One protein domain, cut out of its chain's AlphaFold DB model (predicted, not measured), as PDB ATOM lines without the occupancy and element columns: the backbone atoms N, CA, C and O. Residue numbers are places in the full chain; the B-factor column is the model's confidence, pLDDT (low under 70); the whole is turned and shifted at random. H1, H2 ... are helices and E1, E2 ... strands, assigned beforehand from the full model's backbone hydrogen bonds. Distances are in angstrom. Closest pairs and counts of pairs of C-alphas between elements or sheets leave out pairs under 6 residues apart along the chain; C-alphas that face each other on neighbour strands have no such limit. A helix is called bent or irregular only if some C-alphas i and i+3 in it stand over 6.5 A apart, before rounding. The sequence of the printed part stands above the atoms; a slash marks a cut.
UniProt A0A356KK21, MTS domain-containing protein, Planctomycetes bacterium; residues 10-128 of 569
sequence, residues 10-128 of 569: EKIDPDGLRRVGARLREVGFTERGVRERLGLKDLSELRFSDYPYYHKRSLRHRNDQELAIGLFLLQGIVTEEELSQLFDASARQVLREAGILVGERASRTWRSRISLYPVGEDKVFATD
ATOM      1  N   GLU A  10     101.731 106.145 115.198       79.19
ATOM      2  CA  GLU A  10     101.154 105.986 113.855       79.19
ATOM      3  C   GLU A  10     100.562 104.589 113.625       79.19
ATOM      4  O   GLU A  10      99.766 104.394 112.710       79.19
ATOM      5  N   LYS A  11     100.943 103.610 114.453       78.38
ATOM      6  CA  LYS A  11     100.474 102.220 114.366       78.38
ATOM      7  C   LYS A  11      99.406 101.867 115.393       78.38
ATOM      8  O   LYS A  11      98.966 100.721 115.431       78.38
ATOM      9  N   ILE A  12      99.015 102.808 116.245       85.12
ATOM     10  CA  ILE A  12      98.027 102.556 117.292       85.12
ATOM     11  C   ILE A  12      96.633 102.675 116.687       85.12
ATOM     12  O   ILE A  12      96.273 103.741 116.202       85.12
ATOM     13  N   ASP A  13      95.839 101.601 116.765       91.38
ATOM     14  CA  ASP A  13      94.383 101.657 116.580       91.38
ATOM     15  C   ASP A  13      93.771 102.470 117.736       91.38
ATOM     16  O   ASP A  13      93.727 101.974 118.874       91.38
ATOM     17  N   PRO A  14      93.299 103.706 117.494       91.94
ATOM     18  CA  PRO A  14      92.854 104.550 118.587       91.94
ATOM     19  C   PRO A  14      91.517 104.104 119.180       91.94
ATOM     20  O   PRO A  14      91.318 104.211 120.389       91.94
ATOM     21  N   ASP A  15      90.621 103.538 118.365       93.38
ATOM     22  CA  ASP A  15      89.366 102.961 118.852       93.38
ATOM     23  C   ASP A  15      89.641 101.720 119.705       93.38
ATOM     24  O   ASP A  15      88.995 101.497 120.734       93.38
ATOM     25  N   GLY A  16      90.623 100.915 119.298       94.19
ATOM     26  CA  GLY A  16      91.147  99.804 120.081       94.19
ATOM     27  C   GLY A  16      91.684 100.244 121.436       94.19
ATOM     28  O   GLY A  16      91.321  99.664 122.463       94.19
ATOM     29  N   LEU A  17      92.494 101.302 121.464       93.75
ATOM     30  CA  LEU A  17      93.058 101.815 122.710       93.75
ATOM     31  C   LEU A  17      91.979 102.435 123.612       93.75
ATOM     32  O   LEU A  17      92.000 102.218 124.825       93.75
ATOM     33  N   ARG A  18      90.970 103.103 123.036       94.81
ATOM     34  CA  ARG A  18      89.785 103.560 123.777       94.81
ATOM     35  C   ARG A  18      89.051 102.395 124.443       94.81
ATOM     36  O   ARG A  18      88.689 102.493 125.617       94.81
ATOM     37  N   ARG A  19      88.847 101.276 123.730       95.31
ATOM     38  CA  ARG A  19      88.221 100.061 124.294       95.31
ATOM     39  C   ARG A  19      89.043  99.474 125.441       95.31
ATOM     40  O   ARG A  19      88.462  99.083 126.449       95.31
ATOM     41  N   VAL A  20      90.373  99.474 125.335       95.94
ATOM     42  CA  VAL A  20      91.268  99.080 126.440       95.94
ATOM     43  C   VAL A  20      91.052  99.973 127.665       95.94
ATOM     44  O   VAL A  20      90.859  99.462 128.770       95.94
ATOM     45  N   GLY A  21      91.025 101.296 127.480       95.81
ATOM     46  CA  GLY A  21      90.759 102.247 128.562       95.81
ATOM     47  C   GLY A  21      89.379 102.059 129.198       95.81
ATOM     48  O   GLY A  21      89.243 102.153 130.417       95.81
ATOM     49  N   ALA A  22      88.352 101.763 128.396       95.81
ATOM     50  CA  ALA A  22      87.006 101.455 128.882       95.81
ATOM     51  C   ALA A  22      86.970 100.149 129.689       95.81
ATOM     52  O   ALA A  22      86.400 100.123 130.779       95.81
ATOM     53  N   ARG A  23      87.645  99.099 129.206       97.25
ATOM     54  CA  ARG A  23      87.749  97.811 129.901       97.25
ATOM     55  C   ARG A  23      88.423  97.947 131.264       97.25
ATOM     56  O   ARG A  23      87.944  97.380 132.238       97.25
ATOM     57  N   LEU A  24      89.503  98.725 131.360       97.81
ATOM     58  CA  LEU A  24      90.167  98.996 132.639       97.81
ATOM     59  C   LEU A  24      89.201  99.634 133.652       97.81
ATOM     60  O   LEU A  24      89.130  99.202 134.802       97.81
ATOM     61  N   ARG A  25      88.407 100.616 133.216       95.94
ATOM     62  CA  ARG A  25      87.400 101.267 134.067       95.94
ATOM     63  C   ARG A  25      86.294 100.303 134.496       95.94
ATOM     64  O   ARG A  25      85.947 100.276 135.672       95.94
ATOM     65  N   GLU A  26      85.798  99.482 133.573       96.94
ATOM     66  CA  GLU A  26      84.769  98.466 133.835       96.94
ATOM     67  C   GLU A  26      85.195  97.476 134.928       96.94
ATOM     68  O   GLU A  26      84.406  97.151 135.812       96.94
ATOM     69  N   VAL A  27      86.460  97.043 134.925       97.50
ATOM     70  CA  VAL A  27      86.985  96.114 135.941       97.50
ATOM     71  C   VAL A  27      87.348  96.805 137.259       97.50
ATOM     72  O   VAL A  27      87.966  96.194 138.125       97.50
ATOM     73  N   GLY A  28      87.000  98.082 137.432       97.62
ATOM     74  CA  GLY A  28      87.259  98.831 138.659       97.62
ATOM     75  C   GLY A  28      88.696  99.335 138.801       97.62
ATOM     76  O   GLY A  28      89.128  99.614 139.922       97.62
ATOM     77  N   PHE A  29      89.457  99.472 137.708       98.19
ATOM     78  CA  PHE A  29      90.733 100.198 137.704       98.19
ATOM     79  C   PHE A  29      90.469 101.716 137.730       98.19
ATOM     80  O   PHE A  29      90.748 102.444 136.782       98.19
ATOM     81  N   THR A  30      89.871 102.178 138.828       97.31
ATOM     82  CA  THR A  30      89.568 103.584 139.124       97.31
ATOM     83  C   THR A  30      90.349 104.040 140.349       97.31
ATOM     84  O   THR A  30      90.893 103.216 141.087       97.31
ATOM     85  N   GLU A  31      90.420 105.345 140.598       95.25
ATOM     86  CA  GLU A  31      91.179 105.871 141.731       95.25
ATOM     87  C   GLU A  31      90.681 105.296 143.066       95.25
ATOM     88  O   GLU A  31      91.475 104.788 143.868       95.25
ATOM     89  N   ARG A  32      89.357 105.284 143.271       94.75
ATOM     90  CA  ARG A  32      88.717 104.648 144.426       94.75
ATOM     91  C   ARG A  32      88.925 103.137 144.446       94.75
ATOM     92  O   ARG A  32      89.342 102.614 145.477       94.75
ATOM     93  N   GLY A  33      88.686 102.448 143.328       96.88
ATOM     94  CA  GLY A  33      88.787 100.989 143.260       96.88
ATOM     95  C   GLY A  33      90.191 100.487 143.600       96.88
ATOM     96  O   GLY A  33      90.354  99.568 144.403       96.88
ATOM     97  N   VAL A  34      91.224 101.148 143.072       97.19
ATOM     98  CA  VAL A  34      92.622 100.830 143.385       97.19
ATOM     99  C   VAL A  34      92.954 101.145 144.845       97.19
ATOM    100  O   VAL A  34      93.585 100.323 145.514       97.19
ATOM    101  N   ARG A  35      92.522 102.301 145.369       95.75
ATOM    102  CA  ARG A  35      92.739 102.664 146.778       95.75
ATOM    103  C   ARG A  35      92.139 101.642 147.734       95.75
ATOM    104  O   ARG A  35      92.835 101.173 148.629       95.75
ATOM    105  N   GLU A  36      90.878 101.278 147.530       96.06
ATOM    106  CA  GLU A  36      90.175 100.290 148.352       96.06
ATOM    107  C   GLU A  36      90.852  98.919 148.265       96.06
ATOM    108  O   GLU A  36      91.082  98.276 149.292       96.06
ATOM    109  N   ARG A  37      91.258  98.497 147.058       97.12
ATOM    110  CA  ARG A  37      91.937  97.210 146.863       97.12
ATOM    111  C   ARG A  37      93.284  97.140 147.580       97.12
ATOM    112  O   ARG A  37      93.615  96.103 148.156       97.12
ATOM    113  N   LEU A  38      94.058  98.222 147.540       96.44
ATOM    114  CA  LEU A  38      95.395  98.283 148.133       96.44
ATOM    115  C   LEU A  38      95.405  98.766 149.594       96.44
ATOM    116  O   LEU A  38      96.448  98.685 150.239       96.44
ATOM    117  N   GLY A  39      94.271  99.222 150.134       94.75
ATOM    118  CA  GLY A  39      94.182  99.789 151.484       94.75
ATOM    119  C   GLY A  39      94.874 101.150 151.615       94.75
ATOM    120  O   GLY A  39      95.424 101.465 152.669       94.75
ATOM    121  N   LEU A  40      94.888 101.938 150.538       93.50
ATOM    122  CA  LEU A  40      95.534 103.250 150.476       93.50
ATOM    123  C   LEU A  40      94.550 104.366 150.834       93.50
ATOM    124  O   LEU A  40      93.389 104.335 150.420       93.50
ATOM    125  N   LYS A  41      95.025 105.401 151.541       90.00
ATOM    126  CA  LYS A  41      94.234 106.630 151.725       90.00
ATOM    127  C   LYS A  41      94.273 107.504 150.475       90.00
ATOM    128  O   LYS A  41      93.296 108.190 150.187       90.00
ATOM    129  N   ASP A  42      95.390 107.470 149.756       91.06
ATOM    130  CA  ASP A  42      95.606 108.167 148.494       91.06
ATOM    131  C   ASP A  42      96.588 107.389 147.602       91.06
ATOM    132  O   ASP A  42      97.473 106.702 148.109       91.06
ATOM    133  N   LEU A  43      96.464 107.488 146.274       91.31
ATOM    134  CA  LEU A  43      97.374 106.786 145.355       91.31
ATOM    135  C   LEU A  43      98.805 107.330 145.394       91.31
ATOM    136  O   LEU A  43      99.755 106.592 145.112       91.31
ATOM    137  N   SER A  44      98.992 108.593 145.780       88.12
ATOM    138  CA  SER A  44     100.328 109.171 145.910       88.12
ATOM    139  C   SER A  44     101.151 108.496 147.023       88.12
ATOM    140  O   SER A  44     102.380 108.419 146.902       88.12
ATOM    141  N   GLU A  45     100.487 107.878 148.014       89.88
ATOM    142  CA  GLU A  45     101.082 107.125 149.133       89.88
ATOM    143  C   GLU A  45     101.659 105.756 148.732       89.88
ATOM    144  O   GLU A  45     102.214 105.059 149.579       89.88
ATOM    145  N   LEU A  46     101.560 105.340 147.463       89.50
ATOM    146  CA  LEU A  46     102.127 104.071 147.011       89.50
ATOM    147  C   LEU A  46     103.652 104.032 147.232       89.50
ATOM    148  O   LEU A  46     104.400 104.831 146.659       89.50
ATOM    149  N   ARG A  47     104.130 103.062 148.022       86.19
ATOM    150  CA  ARG A  47     105.556 102.874 148.343       86.19
ATOM    151  C   ARG A  47     106.074 101.546 147.816       86.19
ATOM    152  O   ARG A  47     105.424 100.516 147.960       86.19
ATOM    153  N   PHE A  48     107.301 101.564 147.298       81.50
ATOM    154  CA  PHE A  48     107.997 100.350 146.868       81.50
ATOM    155  C   PHE A  48     108.145  99.322 148.003       81.50
ATOM    156  O   PHE A  48     107.947  98.133 147.780       81.50
ATOM    157  N   SER A  49     108.405  99.773 149.237       83.25
ATOM    158  CA  SER A  49     108.536  98.903 150.420       83.25
ATOM    159  C   SER A  49     107.318  98.017 150.679       83.25
ATOM    160  O   SER A  49     107.443  96.965 151.302       83.25
ATOM    161  N   ASP A  50     106.148  98.430 150.189       88.88
ATOM    162  CA  ASP A  50     104.874  97.777 150.468       88.88
ATOM    163  C   ASP A  50     104.470  96.806 149.338       88.88
ATOM    164  O   ASP A  50     103.548  96.007 149.506       88.88
ATOM    165  N   TYR A  51     105.196  96.794 148.209       87.38
ATOM    166  CA  TYR A  51     104.913  95.931 147.051       87.38
ATOM    167  C   TYR A  51     104.796  94.443 147.404       87.38
ATOM    168  O   TYR A  51     103.821  93.816 146.976       87.38
ATOM    169  N   PRO A  52     105.703  93.843 148.205       87.44
ATOM    170  CA  PRO A  52     105.567  92.440 148.587       87.44
ATOM    171  C   PRO A  52     104.252  92.148 149.316       87.44
ATOM    172  O   PRO A  52     103.684  91.070 149.137       87.44
ATOM    173  N   TYR A  53     103.754  93.095 150.118       91.62
ATOM    174  CA  TYR A  53     102.459  92.965 150.775       91.62
ATOM    175  C   TYR A  53     101.324  93.049 149.755       91.62
ATOM    176  O   TYR A  53     100.465  92.166 149.741       91.62
ATOM    177  N   TYR A  54     101.353  94.036 148.852       93.19
ATOM    178  CA  TYR A  54     100.334  94.163 147.811       93.19
ATOM    179  C   TYR A  54     100.242  92.900 146.951       93.19
ATOM    180  O   TYR A  54      99.162  92.329 146.836       93.19
ATOM    181  N   HIS A  55     101.361  92.387 146.437       89.00
ATOM    182  CA  HIS A  55     101.356  91.178 145.608       89.00
ATOM    183  C   HIS A  55     100.915  89.927 146.374       89.00
ATOM    184  O   HIS A  55     100.114  89.149 145.866       89.00
ATOM    185  N   LYS A  56     101.414  89.715 147.601       88.56
ATOM    186  CA  LYS A  56     101.156  88.467 148.343       88.56
ATOM    187  C   LYS A  56      99.834  88.460 149.108       88.56
ATOM    188  O   LYS A  56      99.366  87.389 149.492       88.56
ATOM    189  N   ARG A  57      99.255  89.627 149.404       93.31
ATOM    190  CA  ARG A  57      98.044  89.752 150.232       93.31
ATOM    191  C   ARG A  57      96.914  90.450 149.497       93.31
ATOM    192  O   ARG A  57      95.821  89.879 149.445       93.31
ATOM    193  N   SER A  58      97.160  91.638 148.948       94.25
ATOM    194  CA  SER A  58      96.119  92.452 148.310       94.25
ATOM    195  C   SER A  58      95.739  91.958 146.914       94.25
ATOM    196  O   SER A  58      94.595  92.112 146.532       94.25
ATOM    197  N   LEU A  59      96.639  91.327 146.159       96.25
ATOM    198  CA  LEU A  59      96.381  90.861 144.784       96.25
ATOM    199  C   LEU A  59      96.358  89.328 144.660       96.25
ATOM    200  O   LEU A  59      96.741  88.759 143.637       96.25
ATOM    201  N   ARG A  60      95.978  88.646 145.745       94.94
ATOM    202  CA  ARG A  60      96.075  87.183 145.868       94.94
ATOM    203  C   ARG A  60      95.014  86.409 145.083       94.94
ATOM    204  O   ARG A  60      95.197  85.217 144.868       94.94
ATOM    205  N   HIS A  61      93.898  87.048 144.739       95.12
ATOM    206  CA  HIS A  61      92.750  86.400 144.101       95.12
ATOM    207  C   HIS A  61      92.836  86.442 142.579       95.12
ATOM    208  O   HIS A  61      92.153  85.660 141.929       95.12
ATOM    209  N   ARG A  62      93.677  87.325 142.021       95.50
ATOM    210  CA  ARG A  62      93.964  87.415 140.580       95.50
ATOM    211  C   ARG A  62      92.695  87.613 139.731       95.50
ATOM    212  O   ARG A  62      92.617  87.148 138.599       95.50
ATOM    213  N   ASN A  63      91.694  88.318 140.267       97.69
ATOM    214  CA  ASN A  63      90.549  88.784 139.479       97.69
ATOM    215  C   ASN A  63      90.963  89.925 138.529       97.69
ATOM    216  O   ASN A  63      92.067  90.455 138.646       97.69
ATOM    217  N   ASP A  64      90.085  90.331 137.614       98.44
ATOM    218  CA  ASP A  64      90.416  91.307 136.564       98.44
ATOM    219  C   ASP A  64      90.971  92.631 137.116       98.44
ATOM    220  O   ASP A  64      91.976  93.140 136.615       98.44
ATOM    221  N   GLN A  65      90.380  93.155 138.196       98.25
ATOM    222  CA  GLN A  65      90.867  94.362 138.867       98.25
ATOM    223  C   GLN A  65      92.290  94.163 139.403       98.25
ATOM    224  O   GLN A  65      93.175  94.993 139.189       98.25
ATOM    225  N   GLU A  66      92.524  93.054 140.107       98.31
ATOM    226  CA  GLU A  66      93.819  92.739 140.703       98.31
ATOM    227  C   GLU A  66      94.895  92.486 139.640       98.31
ATOM    228  O   GLU A  66      96.050  92.874 139.834       98.31
ATOM    229  N   LEU A  67      94.522  91.880 138.509       98.38
ATOM    230  CA  LEU A  67      95.397  91.698 137.353       98.38
ATOM    231  C   LEU A  67      95.767  93.042 136.723       98.38
ATOM    232  O   LEU A  67      96.948  93.269 136.466       98.38
ATOM    233  N   ALA A  68      94.806  93.953 136.544       98.31
ATOM    234  CA  ALA A  68      95.071  95.298 136.033       98.31
ATOM    235  C   ALA A  68      96.003  96.097 136.966       98.31
ATOM    236  O   ALA A  68      96.988  96.679 136.507       98.31
ATOM    237  N   ILE A  69      95.752  96.066 138.284       97.88
ATOM    238  CA  ILE A  69      96.617  96.691 139.303       97.88
ATOM    239  C   ILE A  69      98.018  96.095 139.274       97.88
ATOM    240  O   ILE A  69      99.003  96.834 139.217       97.88
ATOM    241  N   GLY A  70      98.111  94.767 139.284       95.25
ATOM    242  CA  GLY A  70      99.380  94.060 139.238       95.25
ATOM    243  C   GLY A  70     100.181  94.425 137.993       95.25
ATOM    244  O   GLY A  70     101.326  94.836 138.124       95.25
ATOM    245  N   LEU A  71      99.576  94.314 136.810       94.81
ATOM    246  CA  LEU A  71     100.242  94.494 135.520       94.81
ATOM    247  C   LEU A  71     100.665  95.944 135.256       94.81
ATOM    248  O   LEU A  71     101.796  96.180 134.835       94.81
ATOM    249  N   PHE A  72      99.774  96.912 135.489       95.19
ATOM    250  CA  PHE A  72     100.007  98.293 135.060       95.19
ATOM    251  C   PHE A  72     100.470  99.229 136.176       95.19
ATOM    252  O   PHE A  72     101.275 100.119 135.913       95.19
ATOM    253  N   LEU A  73     100.007  99.063 137.416       94.25
ATOM    254  CA  LEU A  73     100.380  99.981 138.498       94.25
ATOM    255  C   LEU A  73     101.591  99.479 139.291       94.25
ATOM    256  O   LEU A  73     102.470 100.269 139.635       94.25
ATOM    257  N   LEU A  74     101.646  98.172 139.564       91.69
ATOM    258  CA  LEU A  74     102.699  97.549 140.376       91.69
ATOM    259  C   LEU A  74     103.796  96.857 139.554       91.69
ATOM    260  O   LEU A  74     104.633  96.166 140.127       91.69
ATOM    261  N   GLN A  75     103.815  97.060 138.231       89.06
ATOM    262  CA  GLN A  75     104.864  96.561 137.325       89.06
ATOM    263  C   GLN A  75     105.062  95.033 137.394       89.06
ATOM    264  O   GLN A  75     106.164  94.508 137.249       89.06
ATOM    265  N   GLY A  76     103.972  94.320 137.659       88.62
ATOM    266  CA  GLY A  76     103.942  92.881 137.825       88.62
ATOM    267  C   GLY A  76     103.968  92.103 136.515       88.62
ATOM    268  O   GLY A  76     103.885  92.648 135.414       88.62
ATOM    269  N   ILE A  77     104.046  90.783 136.667       90.88
ATOM    270  CA  ILE A  77     104.036  89.817 135.569       90.88
ATOM    271  C   ILE A  77     102.706  89.051 135.594       90.88
ATOM    272  O   ILE A  77     102.206  88.685 136.665       90.88
ATOM    273  N   VAL A  78     102.133  88.807 134.418       94.38
ATOM    274  CA  VAL A  78     100.932  87.975 134.230       94.38
ATOM    275  C   VAL A  78     101.210  86.857 133.227       94.38
ATOM    276  O   VAL A  78     102.062  87.014 132.351       94.38
ATOM    277  N   THR A  79     100.523  85.724 133.344       96.44
ATOM    278  CA  THR A  79     100.581  84.655 132.339       96.44
ATOM    279  C   THR A  79      99.757  85.017 131.100       96.44
ATOM    280  O   THR A  79      98.946  85.944 131.118       96.44
ATOM    281  N   GLU A  80      99.955  84.289 129.999       95.56
ATOM    282  CA  GLU A  80      99.105  84.395 128.802       95.56
ATOM    283  C   GLU A  80      97.615  84.177 129.125       95.56
ATOM    284  O   GLU A  80      96.746  84.861 128.580       95.56
ATOM    285  N   GLU A  81      97.316  83.234 130.019       96.81
ATOM    286  CA  GLU A  81      95.954  82.896 130.432       96.81
ATOM    287  C   GLU A  81      95.311  84.043 131.225       96.81
ATOM    288  O   GLU A  81      94.193  84.450 130.919       96.81
ATOM    289  N   GLU A  82      96.035  84.631 132.178       97.88
ATOM    290  CA  GLU A  82      95.565  85.782 132.963       97.88
ATOM    291  C   GLU A  82      95.426  87.044 132.105       97.88
ATOM    292  O   GLU A  82      94.479  87.814 132.257       97.88
ATOM    293  N   LEU A  83      96.335  87.248 131.148       97.31
ATOM    294  CA  LEU A  83      96.191  88.332 130.181       97.31
ATOM    295  C   LEU A  83      94.932  88.143 129.323       97.31
ATOM    296  O   LEU A  83      94.252  89.119 129.007       97.31
ATOM    297  N   SER A  84      94.614  86.896 128.965       97.00
ATOM    298  CA  SER A  84      93.413  86.555 128.198       97.00
ATOM    299  C   SER A  84      92.119  86.663 129.001       97.00
ATOM    300  O   SER A  84      91.067  86.886 128.408       97.00
ATOM    301  N   GLN A  85      92.197  86.528 130.326       97.50
ATOM    302  CA  GLN A  85      91.099  86.825 131.244       97.50
ATOM    303  C   GLN A  85      90.805  88.333 131.271       97.50
ATOM    304  O   GLN A  85      89.652  88.747 131.179       97.50
ATOM    305  N   LEU A  86      91.850  89.164 131.354       97.62
ATOM    306  CA  LEU A  86      91.694  90.614 131.469       97.62
ATOM    307  C   LEU A  86      91.251  91.279 130.151       97.62
ATOM    308  O   LEU A  86      90.383  92.158 130.163       97.62
ATOM    309  N   PHE A  87      91.840  90.864 129.028       97.81
ATOM    310  CA  PHE A  87      91.647  91.478 127.713       97.81
ATOM    311  C   PHE A  87      91.324  90.443 126.643       97.81
ATOM    312  O   PHE A  87      91.955  89.389 126.591       97.81
ATOM    313  N   ASP A  88      90.424  90.785 125.719       96.31
ATOM    314  CA  ASP A  88      90.180  89.989 124.515       96.31
ATOM    315  C   ASP A  88      91.372  90.015 123.532       96.31
ATOM    316  O   ASP A  88      92.363  90.725 123.718       96.31
ATOM    317  N   ALA A  89      91.298  89.213 122.466       95.69
ATOM    318  CA  ALA A  89      92.383  89.108 121.491       95.69
ATOM    319  C   ALA A  89      92.699  90.436 120.777       95.69
ATOM    320  O   ALA A  89      93.870  90.703 120.499       95.69
ATOM    321  N   SER A  90      91.686  91.271 120.520       95.06
ATOM    322  CA  SER A  90      91.851  92.569 119.861       95.06
ATOM    323  C   SER A  90      92.579  93.547 120.783       95.06
ATOM    324  O   SER A  90      93.599  94.106 120.395       95.06
ATOM    325  N   ALA A  91      92.141  93.679 122.034       95.06
ATOM    326  CA  ALA A  91      92.785  94.512 123.044       95.06
ATOM    327  C   ALA A  91      94.241  94.086 123.301       95.06
ATOM    328  O   ALA A  91      95.135  94.932 123.376       95.06
ATOM    329  N   ARG A  92      94.515  92.773 123.361       95.06
ATOM    330  CA  ARG A  92      95.889  92.250 123.472       95.06
ATOM    331  C   ARG A  92      96.744  92.619 122.261       95.06
ATOM    332  O   ARG A  92      97.915  92.957 122.432       95.06
ATOM    333  N   GLN A  93      96.192  92.558 121.051       92.69
ATOM    334  CA  GLN A  93      96.897  92.965 119.837       92.69
ATOM    335  C   GLN A  93      97.218  94.464 119.855       92.69
ATOM    336  O   GLN A  93      98.384  94.820 119.693       92.69
ATOM    337  N   VAL A  94      96.233  95.312 120.162       92.94
ATOM    338  CA  VAL A  94      96.394  96.772 120.263       92.94
ATOM    339  C   VAL A  94      97.503  97.133 121.248       92.94
ATOM    340  O   VAL A  94      98.414  97.882 120.913       92.94
ATOM    341  N   LEU A  95      97.487  96.555 122.452       92.25
ATOM    342  CA  LEU A  95      98.498  96.817 123.477       92.25
ATOM    343  C   LEU A  95      99.915  96.376 123.064       92.25
ATOM    344  O   LEU A  95     100.903  96.979 123.490       92.25
ATOM    345  N   ARG A  96     100.039  95.323 122.248       90.25
ATOM    346  CA  ARG A  96     101.327  94.848 121.716       90.25
ATOM    347  C   ARG A  96     101.840  95.723 120.580       90.25
ATOM    348  O   ARG A  96     103.027  96.035 120.556       90.25
ATOM    349  N   GLU A  97     100.970  96.097 119.648       87.56
ATOM    350  CA  GLU A  97     101.302  96.971 118.516       87.56
ATOM    351  C   GLU A  97     101.646  98.381 118.994       87.56
ATOM    352  O   GLU A  97     102.644  98.953 118.557       87.56
ATOM    353  N   ALA A  98     100.924  98.865 120.007       86.25
ATOM    354  CA  ALA A  98     101.262 100.069 120.751       86.25
ATOM    355  C   ALA A  98     102.546  99.928 121.577       86.25
ATOM    356  O   ALA A  98     102.932 100.879 122.233       86.25
ATOM    357  N   GLY A  99     103.212  98.770 121.622       86.50
ATOM    358  CA  GLY A  99     104.458  98.589 122.372       86.50
ATOM    359  C   GLY A  99     104.321  98.719 123.894       86.50
ATOM    360  O   GLY A  99     105.338  98.813 124.578       86.50
ATOM    361  N   ILE A 100     103.096  98.708 124.428       89.75
ATOM    362  CA  ILE A 100     102.809  98.774 125.866       89.75
ATOM    363  C   ILE A 100     103.093  97.419 126.515       89.75
ATOM    364  O   ILE A 100     103.713  97.366 127.576       89.75
ATOM    365  N   LEU A 101     102.685  96.322 125.869       90.75
ATOM    366  CA  LEU A 101     102.913  94.963 126.362       90.75
ATOM    367  C   LEU A 101     104.131  94.301 125.723       90.75
ATOM    368  O   LEU A 101     104.306  94.301 124.503       90.75
ATOM    369  N   VAL A 102     104.933  93.644 126.561       88.62
ATOM    370  CA  VAL A 102     106.071  92.818 126.144       88.62
ATOM    371  C   VAL A 102     105.888  91.407 126.663       88.62
ATOM    372  O   VAL A 102     105.703  91.200 127.861       88.62
ATOM    373  N   GLY A 103     105.963  90.447 125.746       87.00
ATOM    374  CA  GLY A 103     105.863  89.026 126.051       87.00
ATOM    375  C   GLY A 103     107.232  88.361 126.114       87.00
ATOM    376  O   GLY A 103     108.112  88.635 125.294       87.00
ATOM    377  N   GLU A 104     107.392  87.441 127.054       86.06
ATOM    378  CA  GLU A 104     108.537  86.549 127.158       86.06
ATOM    379  C   GLU A 104     108.135  85.146 126.688       86.06
ATOM    380  O   GLU A 104     107.389  84.423 127.350       86.06
ATOM    381  N   ARG A 105     108.634  84.749 125.511       83.50
ATOM    382  CA  ARG A 105     108.200  83.515 124.835       83.50
ATOM    383  C   ARG A 105     108.506  82.244 125.631       83.50
ATOM    384  O   ARG A 105     107.719  81.307 125.575       83.50
ATOM    385  N   ALA A 106     109.634  82.205 126.342       87.44
ATOM    386  CA  ALA A 106     110.062  81.027 127.096       87.44
ATOM    387  C   ALA A 106     109.167  80.757 128.315       87.44
ATOM    388  O   ALA A 106     108.820  79.610 128.575       87.44
ATOM    389  N   SER A 107     108.771  81.812 129.032       86.75
ATOM    390  CA  SER A 107     107.945  81.718 130.240       86.75
ATOM    391  C   SER A 107     106.443  81.857 129.965       86.75
ATOM    392  O   SER A 107     105.649  81.605 130.863       86.75
ATOM    393  N   ARG A 108     106.039  82.237 128.740       93.31
ATOM    394  CA  ARG A 108     104.648  82.577 128.370       93.31
ATOM    395  C   ARG A 108     104.038  83.628 129.305       93.31
ATOM    396  O   ARG A 108     102.880  83.532 129.706       93.31
ATOM    397  N   THR A 109     104.840  84.632 129.649       93.56
ATOM    398  CA  THR A 109     104.427  85.725 130.531       93.56
ATOM    399  C   THR A 109     104.510  87.080 129.849       93.56
ATOM    400  O   THR A 109     105.224  87.255 128.859       93.56
ATOM    401  N   TRP A 110     103.778  88.043 130.400       93.25
ATOM    402  CA  TRP A 110     103.650  89.399 129.891       93.25
ATOM    403  C   TRP A 110     103.906  90.428 130.979       93.25
ATOM    404  O   TRP A 110     103.622  90.205 132.157       93.25
ATOM    405  N   ARG A 111     104.438  91.571 130.547       92.06
ATOM    406  CA  ARG A 111     104.756  92.731 131.383       92.06
ATOM    407  C   ARG A 111     104.334  94.000 130.653       92.06
ATOM    408  O   ARG A 111     104.372  94.038 129.419       92.06
ATOM    409  N   SER A 112     103.993  95.038 131.406       91.25
ATOM    410  CA  SER A 112     103.842  96.383 130.853       91.25
ATOM    411  C   SER A 112     105.201  97.086 130.783       91.25
ATOM    412  O   SER A 112     106.044  96.884 131.652       91.25
ATOM    413  N   ARG A 113     105.419  97.911 129.754       88.19
ATOM    414  CA  ARG A 113     106.575  98.825 129.632       88.19
ATOM    415  C   ARG A 113     106.349 100.196 130.261       88.19
ATOM    416  O   ARG A 113     107.295 100.967 130.394       88.19
ATOM    417  N   ILE A 114     105.095 100.511 130.552       90.81
ATOM    418  CA  ILE A 114     104.642 101.777 131.125       90.81
ATOM    419  C   ILE A 114     103.781 101.501 132.349       90.81
ATOM    420  O   ILE A 114     103.230 100.406 132.497       90.81
ATOM    421  N   SER A 115     103.620 102.500 133.204       93.56
ATOM    422  CA  SER A 115     102.617 102.438 134.259       93.56
ATOM    423  C   SER A 115     101.328 103.116 133.827       93.56
ATOM    424  O   SER A 115     101.371 104.151 133.165       93.56
ATOM    425  N   LEU A 116     100.188 102.543 134.222       96.19
ATOM    426  CA  LEU A 116      98.891 103.211 134.120       96.19
ATOM    427  C   LEU A 116      98.443 103.679 135.503       96.19
ATOM    428  O   LEU A 116      98.529 102.928 136.475       96.19
ATOM    429  N   TYR A 117      97.940 104.906 135.569       97.19
ATOM    430  CA  TYR A 117      97.433 105.538 136.781       97.19
ATOM    431  C   TYR A 117      95.984 105.960 136.569       97.19
ATOM    432  O   TYR A 117      95.719 106.717 135.634       97.19
ATOM    433  N   PRO A 118      95.039 105.505 137.400       97.00
ATOM    434  CA  PRO A 118      93.691 106.035 137.347       97.00
ATOM    435  C   PRO A 118      93.632 107.405 138.030       97.00
ATOM    436  O   PRO A 118      94.273 107.622 139.058       97.00
ATOM    437  N   VAL A 119      92.844 108.314 137.467       95.62
ATOM    438  CA  VAL A 119      92.545 109.629 138.051       95.62
ATOM    439  C   VAL A 119      91.036 109.802 138.037       95.62
ATOM    440  O   VAL A 119      90.403 109.674 136.989       95.62
ATOM    441  N   GLY A 120      90.457 110.067 139.206       91.12
ATOM    442  CA  GLY A 120      89.008 110.025 139.368       91.12
ATOM    443  C   GLY A 120      88.421 108.643 139.053       91.12
ATOM    444  O   GLY A 120      89.062 107.603 139.235       91.12
ATOM    445  N   GLU A 121      87.174 108.629 138.586       90.12
ATOM    446  CA  GLU A 121      86.439 107.386 138.315       90.12
ATOM    447  C   GLU A 121      86.470 106.972 136.835       90.12
ATOM    448  O   GLU A 121      86.069 105.861 136.497       90.12
ATOM    449  N   ASP A 122      86.941 107.841 135.940       93.12
ATOM    450  CA  ASP A 122      86.695 107.708 134.504       93.12
ATOM    451  C   ASP A 122      87.909 108.013 133.613       93.12
ATOM    452  O   ASP A 122      87.765 108.001 132.385       93.12
ATOM    453  N   LYS A 123      89.095 108.244 134.192       96.56
ATOM    454  CA  LYS A 123      90.324 108.520 133.436       96.56
ATOM    455  C   LYS A 123      91.483 107.621 133.855       96.56
ATOM    456  O   LYS A 123      91.628 107.265 135.023       96.56
ATOM    457  N   VAL A 124      92.324 107.262 132.886       97.44
ATOM    458  CA  VAL A 124      93.523 106.431 133.067       97.44
ATOM    459  C   VAL A 124      94.679 107.025 132.268       97.44
ATOM    460  O   VAL A 124      94.520 107.335 131.094       97.44
ATOM    461  N   PHE A 125      95.856 107.152 132.876       97.56
ATOM    462  CA  PHE A 125      97.013 107.815 132.278       97.56
ATOM    463  C   PHE A 125      98.248 106.919 132.256       97.56
ATOM    464  O   PHE A 125      98.698 106.427 133.289       97.56
ATOM    465  N   ALA A 126      98.817 106.754 131.070       95.69
ATOM    466  CA  ALA A 126     100.121 106.173 130.816       95.69
ATOM    467  C   ALA A 126     101.249 107.145 131.166       95.69
ATOM    468  O   ALA A 126     101.231 108.302 130.742       95.69
ATOM    469  N   THR A 127     102.254 106.654 131.890       94.00
ATOM    470  CA  THR A 127     103.527 107.342 132.173       94.00
ATOM    471  C   THR A 127     104.669 106.330 132.267       94.00
ATOM    472  O   THR A 127     104.444 105.118 132.178       94.00
ATOM    473  N   ASP A 128     105.903 106.800 132.457       90.25
ATOM    474  CA  ASP A 128     106.969 105.888 132.857       90.25
ATOM    475  C   ASP A 128     106.718 105.289 134.240       90.25
ATOM    476  O   ASP A 128     106.009 105.826 135.090       90.25
TER     477      ASP A 128
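Overview. This is residues 10 to 128 of the 569 residues of the protein "MTS domain-containing protein" of Planctomycetes bacterium (UniProt A0A356KK21). A small three-stranded sheet, E1, E3 and E2, forms a wall with H4 and H5 over one face; H4 sits near the middle of the domain, and the two-stranded hairpin of E4 and E5 packs on another side of it. H3 lies toward one end of the longest axis, beyond H4, and H6 toward the other, where it crosses H1. The printed part has 119 residues, with six named helices and five named strands in the order H1 H2 H3 H4 E1 H5 H6 E2 E3 E4 E5. Both sheets, E1 - E3 - E2 and E4 - E5, are antiparallel, and the class is mixed, helices and strands. The whole is compact, with a radius of gyration of the C-alphas of 13.6 A and spans of 38 by 33 by 23 A.

Along the chain. In the larger sheet, E1 is residues 77 to 79, 7.0 A long, E3 is residues 109 to 112, 10.7 A, and E2 is residues 101 to 104, 10.2 A. H4 is residues 64 to 73, 13.4 A, with C-alpha 64 at (90.416, 91.307, 136.564); H5 is residues 80 to 86, 10.0 A; H6 is residues 89 to 97, 12.3 A. E4 is residues 115 to 119, 12.9 A, and E5 is residues 123 to 127, 13.3 A, ending at C-alpha 127 (103.527, 107.342, 132.173). H1 is residues 14 to 26, 18.3 A, beginning at C-alpha 14 (92.854, 104.550, 118.587); H2 is residues 31 to 38, 10.8 A; H3 is residues 48 to 58, 14.3 A, and is irregular, C-alphas 49 and 52 being 7.3 A apart.

Arrangement. Between the antiparallel neighbours E1 and E3, N 78 and O 110 are within hydrogen-bond range at 3.0 A; in the hairpin of E2 and E3, N 104 and O 109 are within hydrogen-bond range at 2.8 A. H4 and H5 make two layers with this sheet, helices on one face, both over E1, at heights of 8.6 A and 7.0 A. E1, H5 H6 and E2 form a split strand-helix-strand unit, two strands running the same way with E3 between them; its crossover is right-handed. H4 and H5 touch, closest at the C-alphas of Asp 64 and Leu 86, 5.3 A. E3 runs on into E4 at 56 degrees. In the hairpin of E4 and E5, N 117 and O 125 are 2.8 A apart. The closest C-alphas of H4 and E4 are those of Phe 72 and Ser 115, 5.0 A. With residues 16 to 20 alone, H1 touches H6, closest at the C-alphas of Val 20 and Ala 91, 5.9 A, at a steep tilt of 63 degrees. H2 and H3 only just touch, with 3 pairs of C-alphas within 8 A, closest at Leu 38 and Ser 58, 5.9 A. Every O i to N i+4 pair is within hydrogen-bond range in H1, H2, H4, H5 and H6; in H3, 5 of 7 are.

Size, cuts and confidence. The two C-alphas farthest apart, those of Glu 10 and Arg 57, are 40.0 A apart. The printed part has no cut and no long link. Its mean pLDDT is 93.1, and no printed residue is under 70.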